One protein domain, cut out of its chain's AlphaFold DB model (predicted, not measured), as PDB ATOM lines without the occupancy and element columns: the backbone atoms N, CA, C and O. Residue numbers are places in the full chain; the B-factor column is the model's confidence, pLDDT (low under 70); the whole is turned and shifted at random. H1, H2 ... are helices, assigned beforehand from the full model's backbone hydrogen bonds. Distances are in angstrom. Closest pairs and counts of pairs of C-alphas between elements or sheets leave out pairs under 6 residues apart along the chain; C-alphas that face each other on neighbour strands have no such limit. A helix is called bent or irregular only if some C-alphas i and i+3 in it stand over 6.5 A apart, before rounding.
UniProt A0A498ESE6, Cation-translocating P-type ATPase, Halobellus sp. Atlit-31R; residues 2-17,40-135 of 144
ATOM      1  N   LEU A   2      10.200 108.323 -27.432       77.69
ATOM      2  CA  LEU A   2       8.742 108.074 -27.417       77.69
ATOM      3  C   LEU A   2       8.379 106.687 -26.864       77.69
ATOM      4  O   LEU A   2       7.522 106.572 -25.998       77.69
ATOM      5  N   TRP A   3       9.100 105.656 -27.309       76.75
ATOM      6  CA  TRP A   3       8.963 104.298 -26.787       76.75
ATOM      7  C   TRP A   3       9.182 104.195 -25.274       76.75
ATOM      8  O   TRP A   3       8.438 103.493 -24.603       76.75
ATOM      9  N   ILE A   4      10.173 104.922 -24.745       77.19
ATOM     10  CA  ILE A   4      10.505 104.900 -23.316       77.19
ATOM     11  C   ILE A   4       9.310 105.445 -22.527       77.19
ATOM     12  O   ILE A   4       8.679 104.744 -21.743       77.19
ATOM     13  N   ASN A   5       8.891 106.664 -22.858       81.94
ATOM     14  CA  ASN A   5       7.818 107.331 -22.128       81.94
ATOM     15  C   ASN A   5       6.470 106.591 -22.230       81.94
ATOM     16  O   ASN A   5       5.676 106.632 -21.296       81.94
ATOM     17  N   LEU A   6       6.188 105.929 -23.360       78.12
ATOM     18  CA  LEU A   6       4.915 105.237 -23.568       78.12
ATOM     19  C   LEU A   6       4.902 103.830 -22.960       78.12
ATOM     20  O   LEU A   6       3.959 103.469 -22.262       78.12
ATOM     21  N   VAL A   7       5.924 103.026 -23.251       74.94
ATOM     22  CA  VAL A   7       5.932 101.596 -22.922       74.94
ATOM     23  C   VAL A   7       6.648 101.354 -21.603       74.94
ATOM     24  O   VAL A   7       6.081 100.730 -20.709       74.94
ATOM     25  N   THR A   8       7.875 101.858 -21.459       76.25
ATOM     26  CA  THR A   8       8.711 101.533 -20.294       76.25
ATOM     27  C   THR A   8       8.348 102.352 -19.067       76.25
ATOM     28  O   THR A   8       8.530 101.853 -17.965       76.25
ATOM     29  N   ASP A   9       7.785 103.549 -19.238       81.81
ATOM     30  CA  ASP A   9       7.377 104.403 -18.115       81.81
ATOM     31  C   ASP A   9       5.861 104.340 -17.893       81.81
ATOM     32  O   ASP A   9       5.393 104.236 -16.758       81.81
ATOM     33  N   GLY A  10       5.080 104.344 -18.979       83.00
ATOM     34  CA  GLY A  10       3.619 104.330 -18.917       83.00
ATOM     35  C   GLY A  10       3.050 103.057 -18.288       83.00
ATOM     36  O   GLY A  10       2.178 103.140 -17.420       83.00
ATOM     37  N   LEU A  11       3.554 101.877 -18.671       84.06
ATOM     38  CA  LEU A  11       3.029 100.612 -18.147       84.06
ATOM     39  C   LEU A  11       3.349 100.416 -16.652       84.06
ATOM     40  O   LEU A  11       2.421 100.093 -15.900       84.06
ATOM     41  N   PRO A  12       4.586 100.643 -16.159       82.44
ATOM     42  CA  PRO A  12       4.849 100.581 -14.724       82.44
ATOM     43  C   PRO A  12       4.093 101.644 -13.931       82.44
ATOM     44  O   PRO A  12       3.612 101.335 -12.844       82.44
ATOM     45  N   ALA A  13       3.916 102.860 -14.464       84.44
ATOM     46  CA  ALA A  13       3.139 103.904 -13.792       84.44
ATOM     47  C   ALA A  13       1.678 103.483 -13.559       84.44
ATOM     48  O   ALA A  13       1.146 103.677 -12.464       84.44
ATOM     49  N   LEU A  14       1.047 102.838 -14.547       84.94
ATOM     50  CA  LEU A  14      -0.292 102.260 -14.388       84.94
ATOM     51  C   LEU A  14      -0.316 101.136 -13.342       84.94
ATOM     52  O   LEU A  14      -1.283 101.014 -12.595       84.94
ATOM     53  N   CYS A  15       0.756 100.346 -13.240       82.81
ATOM     54  CA  CYS A  15       0.859  99.286 -12.236       82.81
ATOM     55  C   CYS A  15       1.103  99.801 -10.817       82.81
ATOM     56  O   CYS A  15       0.642  99.192  -9.852       82.81
ATOM     57  N   LEU A  16       1.819 100.915 -10.676       82.62
ATOM     58  CA  LEU A  16       2.013 101.585  -9.391       82.62
ATOM     59  C   LEU A  16       0.701 102.190  -8.876       82.62
ATOM     60  O   LEU A  16       0.491 102.250  -7.669       82.62
ATOM     61  N   ALA A  17      -0.224 102.569  -9.762       82.44
ATOM     62  CA  ALA A  17      -1.550 103.037  -9.353       82.44
ATOM     63  C   ALA A  17      -2.390 101.949  -8.655       82.44
ATOM     64  O   ALA A  17      -3.322 102.274  -7.923       82.44
ATOM     65  N   ARG A  40      11.464 119.689  -1.400       87.81
ATOM     66  CA  ARG A  40      12.892 119.828  -1.765       87.81
ATOM     67  C   ARG A  40      13.651 118.497  -1.737       87.81
ATOM     68  O   ARG A  40      14.544 118.295  -2.552       87.81
ATOM     69  N   ARG A  41      13.296 117.598  -0.815       86.62
ATOM     70  CA  ARG A  41      13.923 116.278  -0.680       86.62
ATOM     71  C   ARG A  41      13.581 115.376  -1.867       86.62
ATOM     72  O   ARG A  41      14.477 114.745  -2.415       86.62
ATOM     73  N   PHE A  42      12.317 115.372  -2.283       86.69
ATOM     74  CA  PHE A  42      11.820 114.662  -3.456       86.69
ATOM     75  C   PHE A  42      12.508 115.168  -4.725       86.69
ATOM     76  O   PHE A  42      13.073 114.378  -5.473       86.69
ATOM     77  N   ILE A  43      12.561 116.491  -4.917       90.12
ATOM     78  CA  ILE A  43      13.258 117.098  -6.061       90.12
ATOM     79  C   ILE A  43      14.747 116.728  -6.049       90.12
ATOM     80  O   ILE A  43      15.288 116.363  -7.086       90.12
ATOM     81  N   GLY A  44      15.406 116.773  -4.886       91.12
ATOM     82  CA  GLY A  44      16.808 116.373  -4.754       91.12
ATOM     83  C   GLY A  44      17.050 114.909  -5.133       91.12
ATOM     84  O   GLY A  44      17.979 114.617  -5.881       91.12
ATOM     85  N   ALA A  45      16.188 113.995  -4.681       88.06
ATOM     86  CA  ALA A  45      16.264 112.580  -5.047       88.06
ATOM     87  C   ALA A  45      15.999 112.351  -6.547       88.06
ATOM     88  O   ALA A  45      16.705 111.572  -7.191       88.06
ATOM     89  N   MET A  46      15.027 113.061  -7.124       89.06
ATOM     90  CA  MET A  46      14.710 112.999  -8.553       89.06
ATOM     91  C   MET A  46      15.869 113.519  -9.414       89.06
ATOM     92  O   MET A  46      16.248 112.880 -10.391       89.06
ATOM     93  N   LEU A  47      16.487 114.639  -9.028       93.50
ATOM     94  CA  LEU A  47      17.662 115.176  -9.719       93.50
ATOM     95  C   LEU A  47      18.859 114.231  -9.616       93.50
ATOM     96  O   LEU A  47      19.522 113.992 -10.620       93.50
ATOM     97  N   LEU A  48      19.115 113.657  -8.437       91.94
ATOM     98  CA  LEU A  48      20.209 112.706  -8.243       91.94
ATOM     99  C   LEU A  48      20.028 111.462  -9.121       91.94
ATOM    100  O   LEU A  48      20.940 111.082  -9.851       91.94
ATOM    101  N   THR A  49      18.848 110.843  -9.085       90.56
ATOM    102  CA  THR A  49      18.553 109.643  -9.889       90.56
ATOM    103  C   THR A  49      18.566 109.937 -11.390       90.56
ATOM    104  O   THR A  49      19.101 109.136 -12.162       90.56
ATOM    105  N   GLY A  50      18.063 111.103 -11.805       91.25
ATOM    106  CA  GLY A  50      18.138 111.579 -13.185       91.25
ATOM    107  C   GLY A  50      19.576 111.803 -13.655       91.25
ATOM    108  O   GLY A  50      19.953 111.307 -14.714       91.25
ATOM    109  N   MET A  51      20.411 112.475 -12.854       95.06
ATOM    110  CA  MET A  51      21.829 112.696 -13.169       95.06
ATOM    111  C   MET A  51      22.617 111.390 -13.242       95.06
ATOM    112  O   MET A  51      23.415 111.222 -14.159       95.06
ATOM    113  N   LEU A  52      22.383 110.452 -12.320       93.75
ATOM    114  CA  LEU A  52      23.029 109.137 -12.353       93.75
ATOM    115  C   LEU A  52      22.635 108.353 -13.608       93.75
ATOM    116  O   LEU A  52      23.499 107.786 -14.272       93.75
ATOM    117  N   THR A  53      21.349 108.369 -13.969       92.31
ATOM    118  CA  THR A  53      20.857 107.686 -15.173       92.31
ATOM    119  C   THR A  53      21.436 108.315 -16.442       92.31
ATOM    120  O   THR A  53      21.950 107.605 -17.307       92.31
ATOM    121  N   ALA A  54      21.406 109.647 -16.542       92.81
ATOM    122  CA  ALA A  54      21.974 110.375 -17.671       92.81
ATOM    123  C   ALA A  54      23.489 110.156 -17.778       92.81
ATOM    124  O   ALA A  54      23.995 109.889 -18.865       92.81
ATOM    125  N   GLY A  55      24.203 110.207 -16.650       95.69
ATOM    126  CA  GLY A  55      25.637 109.950 -16.580       95.69
ATOM    127  C   GLY A  55      25.996 108.535 -17.028       95.69
ATOM    128  O   GLY A  55      26.904 108.374 -17.837       95.69
ATOM    129  N   ALA A  56      25.254 107.521 -16.577       93.94
ATOM    130  CA  ALA A  56      25.463 106.134 -16.989       93.94
ATOM    131  C   ALA A  56      25.208 105.932 -18.492       93.94
ATOM    132  O   ALA A  56      26.051 105.366 -19.190       93.94
ATOM    133  N   ALA A  57      24.088 106.442 -19.011       92.75
ATOM    134  CA  ALA A  57      23.764 106.340 -20.433       92.75
ATOM    135  C   ALA A  57      24.797 107.069 -21.310       92.75
ATOM    136  O   ALA A  57      25.217 106.548 -22.343       92.75
ATOM    137  N   PHE A  58      25.253 108.249 -20.879       94.00
ATOM    138  CA  PHE A  58      26.263 109.025 -21.594       94.00
ATOM    139  C   PHE A  58      27.649 108.371 -21.539       94.00
ATOM    140  O   PHE A  58      28.350 108.340 -22.548       94.00
ATOM    141  N   ALA A  59      28.033 107.794 -20.397       93.94
ATOM    142  CA  ALA A  59      29.289 107.061 -20.258       93.94
ATOM    143  C   ALA A  59      29.338 105.847 -21.195       93.94
ATOM    144  O   ALA A  59      30.325 105.665 -21.910       93.94
ATOM    145  N   VAL A  60      28.257 105.062 -21.250       92.12
ATOM    146  CA  VAL A  60      28.144 103.918 -22.169       92.12
ATOM    147  C   VAL A  60      28.171 104.380 -23.624       92.12
ATOM    148  O   VAL A  60      28.887 103.794 -24.432       92.12
ATOM    149  N   TYR A  61      27.470 105.468 -23.952       91.19
ATOM    150  CA  TYR A  61      27.505 106.046 -25.294       91.19
ATOM    151  C   TYR A  61      28.927 106.438 -25.723       91.19
ATOM    152  O   TYR A  61      29.373 106.050 -26.800       91.19
ATOM    153  N   LEU A  62      29.656 107.177 -24.879       93.00
ATOM    154  CA  LEU A  62      31.023 107.617 -25.175       93.00
ATOM    155  C   LEU A  62      32.013 106.457 -25.270       93.00
ATOM    156  O   LEU A  62      32.937 106.514 -26.081       93.00
ATOM    157  N   TYR A  63      31.840 105.431 -24.437       91.88
ATOM    158  CA  TYR A  63      32.663 104.228 -24.489       91.88
ATOM    159  C   TYR A  63      32.457 103.494 -25.815       91.88
ATOM    160  O   TYR A  63      33.423 103.229 -26.528       91.88
ATOM    161  N   MET A  64      31.197 103.264 -26.190       89.38
ATOM    162  CA  MET A  64      30.862 102.495 -27.385       89.38
ATOM    163  C   MET A  64      31.155 103.242 -28.686       89.38
ATOM    164  O   MET A  64      31.445 102.624 -29.703       89.38
ATOM    165  N   LEU A  65      31.168 104.575 -28.651       91.50
ATOM    166  CA  LEU A  65      31.582 105.401 -29.787       91.50
ATOM    167  C   LEU A  65      33.057 105.183 -30.179       91.50
ATOM    168  O   LEU A  65      33.450 105.528 -31.289       91.50
ATOM    169  N   ARG A  66      33.886 104.647 -29.272       88.19
ATOM    170  CA  ARG A  66      35.295 104.330 -29.561       88.19
ATOM    171  C   ARG A  66      35.483 102.960 -30.202       88.19
ATOM    172  O   ARG A  66      36.512 102.746 -30.834       88.19
ATOM    173  N   THR A  67      34.546 102.041 -29.993       82.75
ATOM    174  CA  THR A  67      34.660 100.637 -30.410       82.75
ATOM    175  C   THR A  67      33.757 100.290 -31.586       82.75
ATOM    176  O   THR A  67      34.063  99.351 -32.311       82.75
ATOM    177  N   ASP A  68      32.669 101.034 -31.786       83.88
ATOM    178  CA  ASP A  68      31.559 100.637 -32.648       83.88
ATOM    179  C   ASP A  68      30.944 101.819 -33.417       83.88
ATOM    180  O   ASP A  68      31.310 102.985 -33.239       83.88
ATOM    181  N   SER A  69      29.973 101.527 -34.289       86.25
ATOM    182  CA  SER A  69      29.250 102.558 -35.041       86.25
ATOM    183  C   SER A  69      28.358 103.434 -34.142       86.25
ATOM    184  O   SER A  69      27.887 103.031 -33.075       86.25
ATOM    185  N   VAL A  70      28.054 104.653 -34.606       86.00
ATOM    186  CA  VAL A  70      27.169 105.599 -33.894       86.00
ATOM    187  C   VAL A  70      25.787 104.992 -33.619       86.00
ATOM    188  O   VAL A  70      25.172 105.271 -32.588       86.00
ATOM    189  N   GLU A  71      25.283 104.161 -34.532       81.75
ATOM    190  CA  GLU A  71      23.983 103.499 -34.392       81.75
ATOM    191  C   GLU A  71      23.988 102.471 -33.259       81.75
ATOM    192  O   GLU A  71      23.049 102.425 -32.457       81.75
ATOM    193  N   MET A  72      25.073 101.710 -33.135       78.69
ATOM    194  CA  MET A  72      25.262 100.758 -32.045       78.69
ATOM    195  C   MET A  72      25.386 101.483 -30.708       78.69
ATOM    196  O   MET A  72      24.644 101.179 -29.774       78.69
ATOM    197  N   ALA A  73      26.205 102.533 -30.630       84.88
ATOM    198  CA  ALA A  73      26.351 103.330 -29.412       84.88
ATOM    199  C   ALA A  73      25.011 103.901 -28.902       84.88
ATOM    200  O   ALA A  73      24.726 103.853 -27.702       84.88
ATOM    201  N   ARG A  74      24.144 104.394 -29.802       83.56
ATOM    202  CA  ARG A  74      22.786 104.857 -29.444       83.56
ATOM    203  C   ARG A  74      21.906 103.734 -28.908       83.56
ATOM    204  O   ARG A  74      21.117 103.963 -27.996       83.56
ATOM    205  N   THR A  75      22.051 102.540 -29.466       83.50
ATOM    206  CA  THR A  75      21.278 101.350 -29.105       83.50
ATOM    207  C   THR A  75      21.636 100.873 -27.693       83.50
ATOM    208  O   THR A  75      20.743 100.646 -26.876       83.50
ATOM    209  N   TYR A  76      22.926 100.859 -27.344       85.44
ATOM    210  CA  TYR A  76      23.371 100.578 -25.973       85.44
ATOM    211  C   TYR A  76      22.949 101.663 -24.979       85.44
ATOM    212  O   TYR A  76      22.446 101.345 -23.902       85.44
ATOM    213  N   ALA A  77      23.081 102.943 -25.340       88.25
ATOM    214  CA  ALA A  77      22.620 104.040 -24.487       88.25
ATOM    215  C   ALA A  77      21.106 103.961 -24.226       88.25
ATOM    216  O   ALA A  77      20.650 104.160 -23.101       88.25
ATOM    217  N   PHE A  78      20.326 103.616 -25.253       84.94
ATOM    218  CA  PHE A  78      18.893 103.381 -25.134       84.94
ATOM    219  C   PHE A  78      18.579 102.212 -24.194       84.94
ATOM    220  O   PHE A  78      17.736 102.366 -23.313       84.94
ATOM    221  N   ALA A  79      19.281 101.084 -24.319       84.81
ATOM    222  CA  ALA A  79      19.102  99.942 -23.426       84.81
ATOM    223  C   ALA A  79      19.384 100.311 -21.959       84.81
ATOM    224  O   ALA A  79      18.587  99.986 -21.080       84.81
ATOM    225  N   VAL A  80      20.461 101.059 -21.693       89.31
ATOM    226  CA  VAL A  80      20.791 101.551 -20.342       89.31
ATOM    227  C   VAL A  80      19.666 102.410 -19.770       89.31
ATOM    228  O   VAL A  80      19.304 102.224 -18.610       89.31
ATOM    229  N   LEU A  81      19.087 103.315 -20.569       89.25
ATOM    230  CA  LEU A  81      17.949 104.127 -20.132       89.25
ATOM    231  C   LEU A  81      16.750 103.252 -19.763       89.25
ATOM    232  O   LEU A  81      16.204 103.410 -18.677       89.25
ATOM    233  N   VAL A  82      16.383 102.294 -20.618       85.62
ATOM    234  CA  VAL A  82      15.254 101.388 -20.358       85.62
ATOM    235  C   VAL A  82      15.472 100.584 -19.075       85.62
ATOM    236  O   VAL A  82      14.593 100.546 -18.218       85.62
ATOM    237  N   PHE A  83      16.653  99.990 -18.886       84.62
ATOM    238  CA  PHE A  83      16.956  99.253 -17.657       84.62
ATOM    239  C   PHE A  83      16.957 100.152 -16.420       84.62
ATOM    240  O   PHE A  83      16.469  99.742 -15.364       84.62
ATOM    241  N   ALA A  84      17.464 101.379 -16.538       88.56
ATOM    242  CA  ALA A  84      17.441 102.339 -15.445       88.56
ATOM    243  C   ALA A  84      16.007 102.726 -15.053       88.56
ATOM    244  O   ALA A  84      15.723 102.783 -13.858       88.56
ATOM    245  N   GLU A  85      15.103 102.938 -16.015       86.81
ATOM    246  CA  GLU A  85      13.678 103.208 -15.752       86.81
ATOM    247  C   GLU A  85      12.983 102.021 -15.078       86.81
ATOM    248  O   GLU A  85      12.305 102.189 -14.060       86.81
ATOM    249  N   LEU A  86      13.230 100.798 -15.562       84.19
ATOM    250  CA  LEU A  86      12.700  99.582 -14.938       84.19
ATOM    251  C   LEU A  86      13.142  99.463 -13.474       84.19
ATOM    252  O   LEU A  86      12.316  99.198 -12.600       84.19
ATOM    253  N   LEU A  87      14.416  99.729 -13.176       83.44
ATOM    254  CA  LEU A  87      14.923  99.745 -11.801       83.44
ATOM    255  C   LEU A  87      14.308 100.878 -10.970       83.44
ATOM    256  O   LEU A  87      13.962 100.676  -9.801       83.44
ATOM    257  N   ARG A  88      14.132 102.062 -11.566       83.75
ATOM    258  CA  ARG A  88      13.523 103.215 -10.893       83.75
ATOM    259  C   ARG A  88      12.063 102.960 -10.533       83.75
ATOM    260  O   ARG A  88      11.640 103.398  -9.467       83.75
ATOM    261  N   SER A  89      11.327 102.205 -11.352       83.94
ATOM    262  CA  SER A  89       9.930 101.840 -11.082       83.94
ATOM    263  C   SER A  89       9.768 101.061  -9.770       83.94
ATOM    264  O   SER A  89       8.841 101.320  -9.005       83.94
ATOM    265  N   PHE A  90      10.726 100.191  -9.431       81.69
ATOM    266  CA  PHE A  90      10.744  99.514  -8.132       81.69
ATOM    267  C   PHE A  90      11.077 100.471  -6.987       81.69
ATOM    268  O   PHE A  90      10.483 100.373  -5.916       81.69
ATOM    269  N   GLY A  91      12.011 101.403  -7.205       78.88
ATOM    270  CA  GLY A  91      12.368 102.431  -6.224       78.88
ATOM    271  C   GLY A  91      11.235 103.420  -5.937       78.88
ATOM    272  O   GLY A  91      11.103 103.884  -4.809       78.88
ATOM    273  N   ALA A  92      10.379 103.693  -6.925       77.62
ATOM    274  CA  ALA A  92       9.224 104.582  -6.797       77.62
ATOM    275  C   ALA A  92       8.093 104.006  -5.923       77.62
ATOM    276  O   ALA A  92       7.179 104.731  -5.539       77.62
ATOM    277  N   ARG A  93       8.162 102.716  -5.577       77.19
ATOM    278  CA  ARG A  93       7.122 101.995  -4.837       77.19
ATOM    279  C   ARG A  93       6.967 102.434  -3.381       77.19
ATOM    280  O   ARG A  93       5.898 102.283  -2.799       77.19
ATOM    281  N   SER A  94       8.027 102.951  -2.764       71.38
ATOM    282  CA  SER A  94       7.945 103.508  -1.415       71.38
ATOM    283  C   SER A  94       9.003 104.571  -1.195       71.38
ATOM    284  O   SER A  94      10.192 104.343  -1.393       71.38
ATOM    285  N   GLU A  95       8.569 105.729  -0.707       67.19
ATOM    286  CA  GLU A  95       9.471 106.826  -0.352       67.19
ATOM    287  C   GLU A  95      10.200 106.594   0.982       67.19
ATOM    288  O   GLU A  95      11.237 107.204   1.247       67.19
ATOM    289  N   THR A  96       9.647 105.743   1.852       67.12
ATOM    290  CA  THR A  96      10.109 105.583   3.243       67.12
ATOM    291  C   THR A  96      10.785 104.245   3.497       67.12
ATOM    292  O   THR A  96      11.649 104.151   4.374       67.12
ATOM    293  N   ARG A  97      10.419 103.205   2.741       68.94
ATOM    294  CA  ARG A  97      10.971 101.861   2.894       68.94
ATOM    295  C   ARG A  97      11.860 101.542   1.697       68.94
ATOM    296  O   ARG A  97      11.435 101.713   0.560       68.94
ATOM    297  N   PRO A  98      13.081 101.042   1.923       71.75
ATOM    298  CA  PRO A  98      13.921 100.629   0.817       71.75
ATOM    299  C   PRO A  98      13.339  99.387   0.126       71.75
ATOM    300  O   PRO A  98      12.713  98.548   0.779       71.75
ATOM    301  N   VAL A  99      13.616  99.241  -1.174       70.06
ATOM    302  CA  VAL A  99      13.094  98.165  -2.041       70.06
ATOM    303  C   VAL A  99      13.280  96.769  -1.436       70.06
ATOM    304  O   VAL A  99      12.369  95.954  -1.487       70.06
ATOM    305  N   TRP A 100      14.408  96.502  -0.777       69.19
ATOM    306  CA  TRP A 100      14.702  95.203  -0.147       69.19
ATOM    307  C   TRP A 100      13.816  94.852   1.057       69.19
ATOM    308  O   TRP A 100      13.780  93.693   1.463       69.19
ATOM    309  N   ARG A 101      13.103  95.819   1.649       73.50
ATOM    310  CA  ARG A 101      12.131  95.558   2.727       73.50
ATOM    311  C   ARG A 101      10.716  95.309   2.210       73.50
ATOM    312  O   ARG A 101       9.857  94.924   3.000       73.50
ATOM    313  N   ILE A 102      10.460  95.538   0.924       72.06
ATOM    314  CA  ILE A 102       9.142  95.357   0.322       72.06
ATOM    315  C   ILE A 102       9.203  94.109  -0.559       72.06
ATOM    316  O   ILE A 102       9.960  94.085  -1.529       72.06
ATOM    317  N   PRO A 103       8.421  93.058  -0.263       74.50
ATOM    318  CA  PRO A 103       8.450  91.866  -1.085       74.50
ATOM    319  C   PRO A 103       8.010  92.198  -2.514       74.50
ATOM    320  O   PRO A 103       6.981  92.845  -2.740       74.50
ATOM    321  N   LEU A 104       8.768  91.698  -3.493       69.81
ATOM    322  CA  LEU A 104       8.455  91.849  -4.920       69.81
ATOM    323  C   LEU A 104       7.075  91.260  -5.271       69.81
ATOM    324  O   LEU A 104       6.422  91.710  -6.202       69.81
ATOM    325  N   ARG A 105       6.590  90.295  -4.480       69.94
ATOM    326  CA  ARG A 105       5.285  89.635  -4.663       69.94
ATOM    327  C   ARG A 105       4.073  90.487  -4.293       69.94
ATOM    328  O   ARG A 105       2.960  90.109  -4.631       69.94
ATOM    329  N   THR A 106       4.258  91.600  -3.592       71.62
ATOM    330  CA  THR A 106       3.130  92.426  -3.142       71.62
ATOM    331  C   THR A 106       2.436  93.145  -4.307       71.62
ATOM    332  O   THR A 106       1.234  93.365  -4.234       71.62
ATOM    333  N   ASN A 107       3.155  93.440  -5.398       77.69
ATOM    334  CA  ASN A 107       2.572  93.916  -6.653       77.69
ATOM    335  C   ASN A 107       3.063  93.040  -7.811       77.69
ATOM    336  O   ASN A 107       4.023  93.361  -8.514       77.69
ATOM    337  N   LEU A 108       2.402  91.891  -7.978       79.38
ATOM    338  CA  LEU A 108       2.678  90.957  -9.072       79.38
ATOM    339  C   LEU A 108       2.481  91.615 -10.444       79.38
ATOM    340  O   LEU A 108       3.215  91.281 -11.365       79.38
ATOM    341  N   MET A 109       1.560  92.577 -10.571       78.88
ATOM    342  CA  MET A 109       1.300  93.266 -11.835       78.88
ATOM    343  C   MET A 109       2.511  94.096 -12.280       78.88
ATOM    344  O   MET A 109       2.971  93.955 -13.415       78.88
ATOM    345  N   LEU A 110       3.113  94.856 -11.360       80.88
ATOM    346  CA  LEU A 110       4.359  95.585 -11.615       80.88
ATOM    347  C   LEU A 110       5.485  94.635 -12.042       80.88
ATOM    348  O   LEU A 110       6.164  94.892 -13.033       80.88
ATOM    349  N   VAL A 111       5.647  93.507 -11.343       82.56
ATOM    350  CA  VAL A 111       6.657  92.498 -11.700       82.56
ATOM    351  C   VAL A 111       6.404  91.957 -13.106       82.56
ATOM    352  O   VAL A 111       7.328  91.925 -13.916       82.56
ATOM    353  N   THR A 112       5.163  91.589 -13.435       82.12
ATOM    354  CA  THR A 112       4.827  91.084 -14.774       82.12
ATOM    355  C   THR A 112       5.093  92.109 -15.869       82.12
ATOM    356  O   THR A 112       5.635  91.738 -16.904       82.12
ATOM    357  N   VAL A 113       4.799  93.391 -15.640       82.88
ATOM    358  CA  VAL A 113       5.044  94.458 -16.620       82.88
ATOM    359  C   VAL A 113       6.528  94.753 -16.784       82.88
ATOM    360  O   VAL A 113       6.981  94.961 -17.910       82.88
ATOM    361  N   VAL A 114       7.306  94.718 -15.702       82.44
ATOM    362  CA  VAL A 114       8.763  94.871 -15.786       82.44
ATOM    363  C   VAL A 114       9.378  93.711 -16.566       82.44
ATOM    364  O   VAL A 114      10.171  93.948 -17.476       82.44
ATOM    365  N   PHE A 115       8.978  92.469 -16.275       84.00
ATOM    366  CA  PHE A 115       9.438  91.309 -17.040       84.00
ATOM    367  C   PHE A 115       8.981  91.371 -18.500       84.00
ATOM    368  O   PHE A 115       9.788  91.133 -19.391       84.00
ATOM    369  N   ALA A 116       7.726  91.731 -18.770       83.50
ATOM    370  CA  ALA A 116       7.220  91.871 -20.132       83.50
ATOM    371  C   ALA A 116       7.993  92.945 -20.912       83.50
ATOM    372  O   ALA A 116       8.384  92.710 -22.050       83.50
ATOM    373  N   THR A 117       8.281  94.087 -20.284       80.75
ATOM    374  CA  THR A 117       9.077  95.166 -20.884       80.75
ATOM    375  C   THR A 117      10.527  94.743 -21.113       80.75
ATOM    376  O   THR A 117      11.094  95.057 -22.156       80.75
ATOM    377  N   PHE A 118      11.119  93.978 -20.192       81.31
ATOM    378  CA  PHE A 118      12.443  93.378 -20.369       81.31
ATOM    379  C   PHE A 118      12.471  92.448 -21.590       81.31
ATOM    380  O   PHE A 118      13.328  92.587 -22.461       81.31
ATOM    381  N   TRP A 119      11.501  91.536 -21.692       83.12
ATOM    382  CA  TRP A 119      11.379  90.621 -22.827       83.12
ATOM    383  C   TRP A 119      11.150  91.361 -24.139       83.12
ATOM    384  O   TRP A 119      11.781  91.043 -25.142       83.12
ATOM    385  N   LEU A 120      10.294  92.380 -24.125       79.88
ATOM    386  CA  LEU A 120      10.018  93.221 -25.280       79.88
ATOM    387  C   LEU A 120      11.264  94.003 -25.722       79.88
ATOM    388  O   LEU A 120      11.514  94.113 -26.919       79.88
ATOM    389  N   GLN A 121      12.079  94.481 -24.778       77.62
ATOM    390  CA  GLN A 121      13.358  95.133 -25.060       77.62
ATOM    391  C   GLN A 121      14.341  94.157 -25.724       77.62
ATOM    392  O   GLN A 121      14.909  94.475 -26.766       77.62
ATOM    393  N   VAL A 122      14.506  92.950 -25.172       75.44
ATOM    394  CA  VAL A 122      15.372  91.908 -25.756       75.44
ATOM    395  C   VAL A 122      14.874  91.497 -27.143       75.44
ATOM    396  O   VAL A 122      15.659  91.393 -28.085       75.44
ATOM    397  N   TRP A 123      13.564  91.323 -27.302       74.19
ATOM    398  CA  TRP A 123      12.943  90.966 -28.575       74.19
ATOM    399  C   TRP A 123      13.082  92.072 -29.629       74.19
ATOM    400  O   TRP A 123      13.328  91.775 -30.800       74.19
ATOM    401  N   SER A 124      13.006  93.340 -29.212       68.56
ATOM    402  CA  SER A 124      13.250  94.498 -30.075       68.56
ATOM    403  C   SER A 124      14.673  94.520 -30.633       68.56
ATOM    404  O   SER A 124      14.859  94.994 -31.750       68.56
ATOM    405  N   HIS A 125      15.667  94.010 -29.901       64.75
ATOM    406  CA  HIS A 125      17.039  93.905 -30.411       64.75
ATOM    407  C   HIS A 125      17.204  92.827 -31.495       64.75
ATOM    408  O   HIS A 125      18.119  92.934 -32.304       64.75
ATOM    409  N   HIS A 126      16.322  91.823 -31.541       64.31
ATOM    410  CA  HIS A 126      16.445  90.670 -32.443       64.31
ATOM    411  C   HIS A 126      15.595  90.778 -33.725       64.31
ATOM    412  O   HIS A 126      15.766  89.970 -34.634       64.31
ATOM    413  N   ASN A 127      14.678  91.751 -33.835       59.34
ATOM    414  CA  ASN A 127      13.764  91.872 -34.981       59.34
ATOM    415  C   ASN A 127      13.997  93.141 -35.812       59.34
ATOM    416  O   ASN A 127      13.879  94.261 -35.312       59.34
ATOM    417  N   ALA A 128      14.236  92.973 -37.120       54.00
ATOM    418  CA  ALA A 128      14.570  94.062 -38.061       54.00
ATOM    419  C   ALA A 128      13.441  95.084 -38.243       54.00
ATOM    420  O   ALA A 128      13.676  96.237 -38.603       54.00
ATOM    421  N   VAL A 129      12.211  94.676 -37.929       51.22
ATOM    422  CA  VAL A 129      10.995  95.483 -38.069       51.22
ATOM    423  C   VAL A 129      10.961  96.652 -37.072       51.22
ATOM    424  O   VAL A 129      10.536  97.749 -37.428       51.22
ATOM    425  N   LEU A 130      11.462  96.461 -35.845       51.88
ATOM    426  CA  LEU A 130      11.529  97.515 -34.821       51.88
ATOM    427  C   LEU A 130      12.782  98.388 -34.961       51.88
ATOM    428  O   LEU A 130      12.711  99.581 -34.669       51.88
ATOM    429  N   GLY A 131      13.885  97.847 -35.495       53.78
ATOM    430  CA  GLY A 131      15.094  98.619 -35.818       53.78
ATOM    431  C   GLY A 131      14.838  99.740 -36.833       53.78
ATOM    432  O   GLY A 131      15.317 100.859 -36.648       53.78
ATOM    433  N   GLY A 132      13.989  99.490 -37.841       51.41
ATOM    434  CA  GLY A 132      13.563 100.511 -38.807       51.41
ATOM    435  C   GLY A 132      12.662 101.605 -38.213       51.41
ATOM    436  O   GLY A 132      12.759 102.766 -38.605       51.41
ATOM    437  N   LEU A 133      11.827 101.260 -37.227       58.84
ATOM    438  CA  LEU A 133      10.882 102.183 -36.580       58.84
ATOM    439  C   LEU A 133      11.541 102.993 -35.441       58.84
ATOM    440  O   LEU A 133      11.134 104.122 -35.165       58.84
ATOM    441  N   LEU A 134      12.595 102.447 -34.818       56.91
ATOM    442  CA  LEU A 134      13.348 103.051 -33.708       56.91
ATOM    443  C   LEU A 134      14.720 103.630 -34.110       56.91
ATOM    444  O   LEU A 134      15.346 104.289 -33.279       56.91
ATOM    445  N   LYS A 135      15.173 103.445 -35.362       54.84
ATOM    446  CA  LYS A 135      16.521 103.823 -35.850       54.84
ATOM    447  C   LYS A 135      17.652 103.302 -34.946       54.84
ATOM    448  O   LYS A 135      18.596 104.031 -34.634       54.84
TER     449      LYS A 135
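What this domain is: This is residues 2 to 17 and 40 to 135 of the 144 residues of the protein "Cation-translocating P-type ATPase" of Halobellus sp. Atlit-31R (UniProt A0A498ESE6). H1, H3 and H4 stand side by side as a bundle; H2 packs on H3, and H5 makes a corner with H4. The printed part is all helix, 112 residues with five named helices, H1 to H5. It is only just compact, close to loose: radius of gyration of the C-alphas 15.4 A, spans 43 by 30 by 22 A.

Where its parts are: Find H1, residues 2 to 16, from C-alpha 2 at (8.742, 108.074, -27.417). H2 takes residues 40 to 64, 35.8 A; H3, residues 70 to 91, 31.5 A; H4, residues 104 to 126, is irregular, C-alphas 106 and 109 being 8.9 A apart; H5, residues 128 to 134, ends with C-alpha 134 at (13.348, 103.051, -33.708).

How they stand to each other: H1 touches H4 at residues 107 to 117 alone, C-alphas of Cys 15 and Leu 110 closest, 5.1 A. H2, with residues 53 to 64 alone, touches H3, a hairpin; closest C-alphas Ala 57 and Ala 77, 4.8 A. In H2 every O i to N i+4 pair is within hydrogen-bond range.

The domain as a whole: C-alphas 17 and 40 are 23.4 A apart across the cut; link H3 to H4 is long; pLDDT is low at residues 124 to 135.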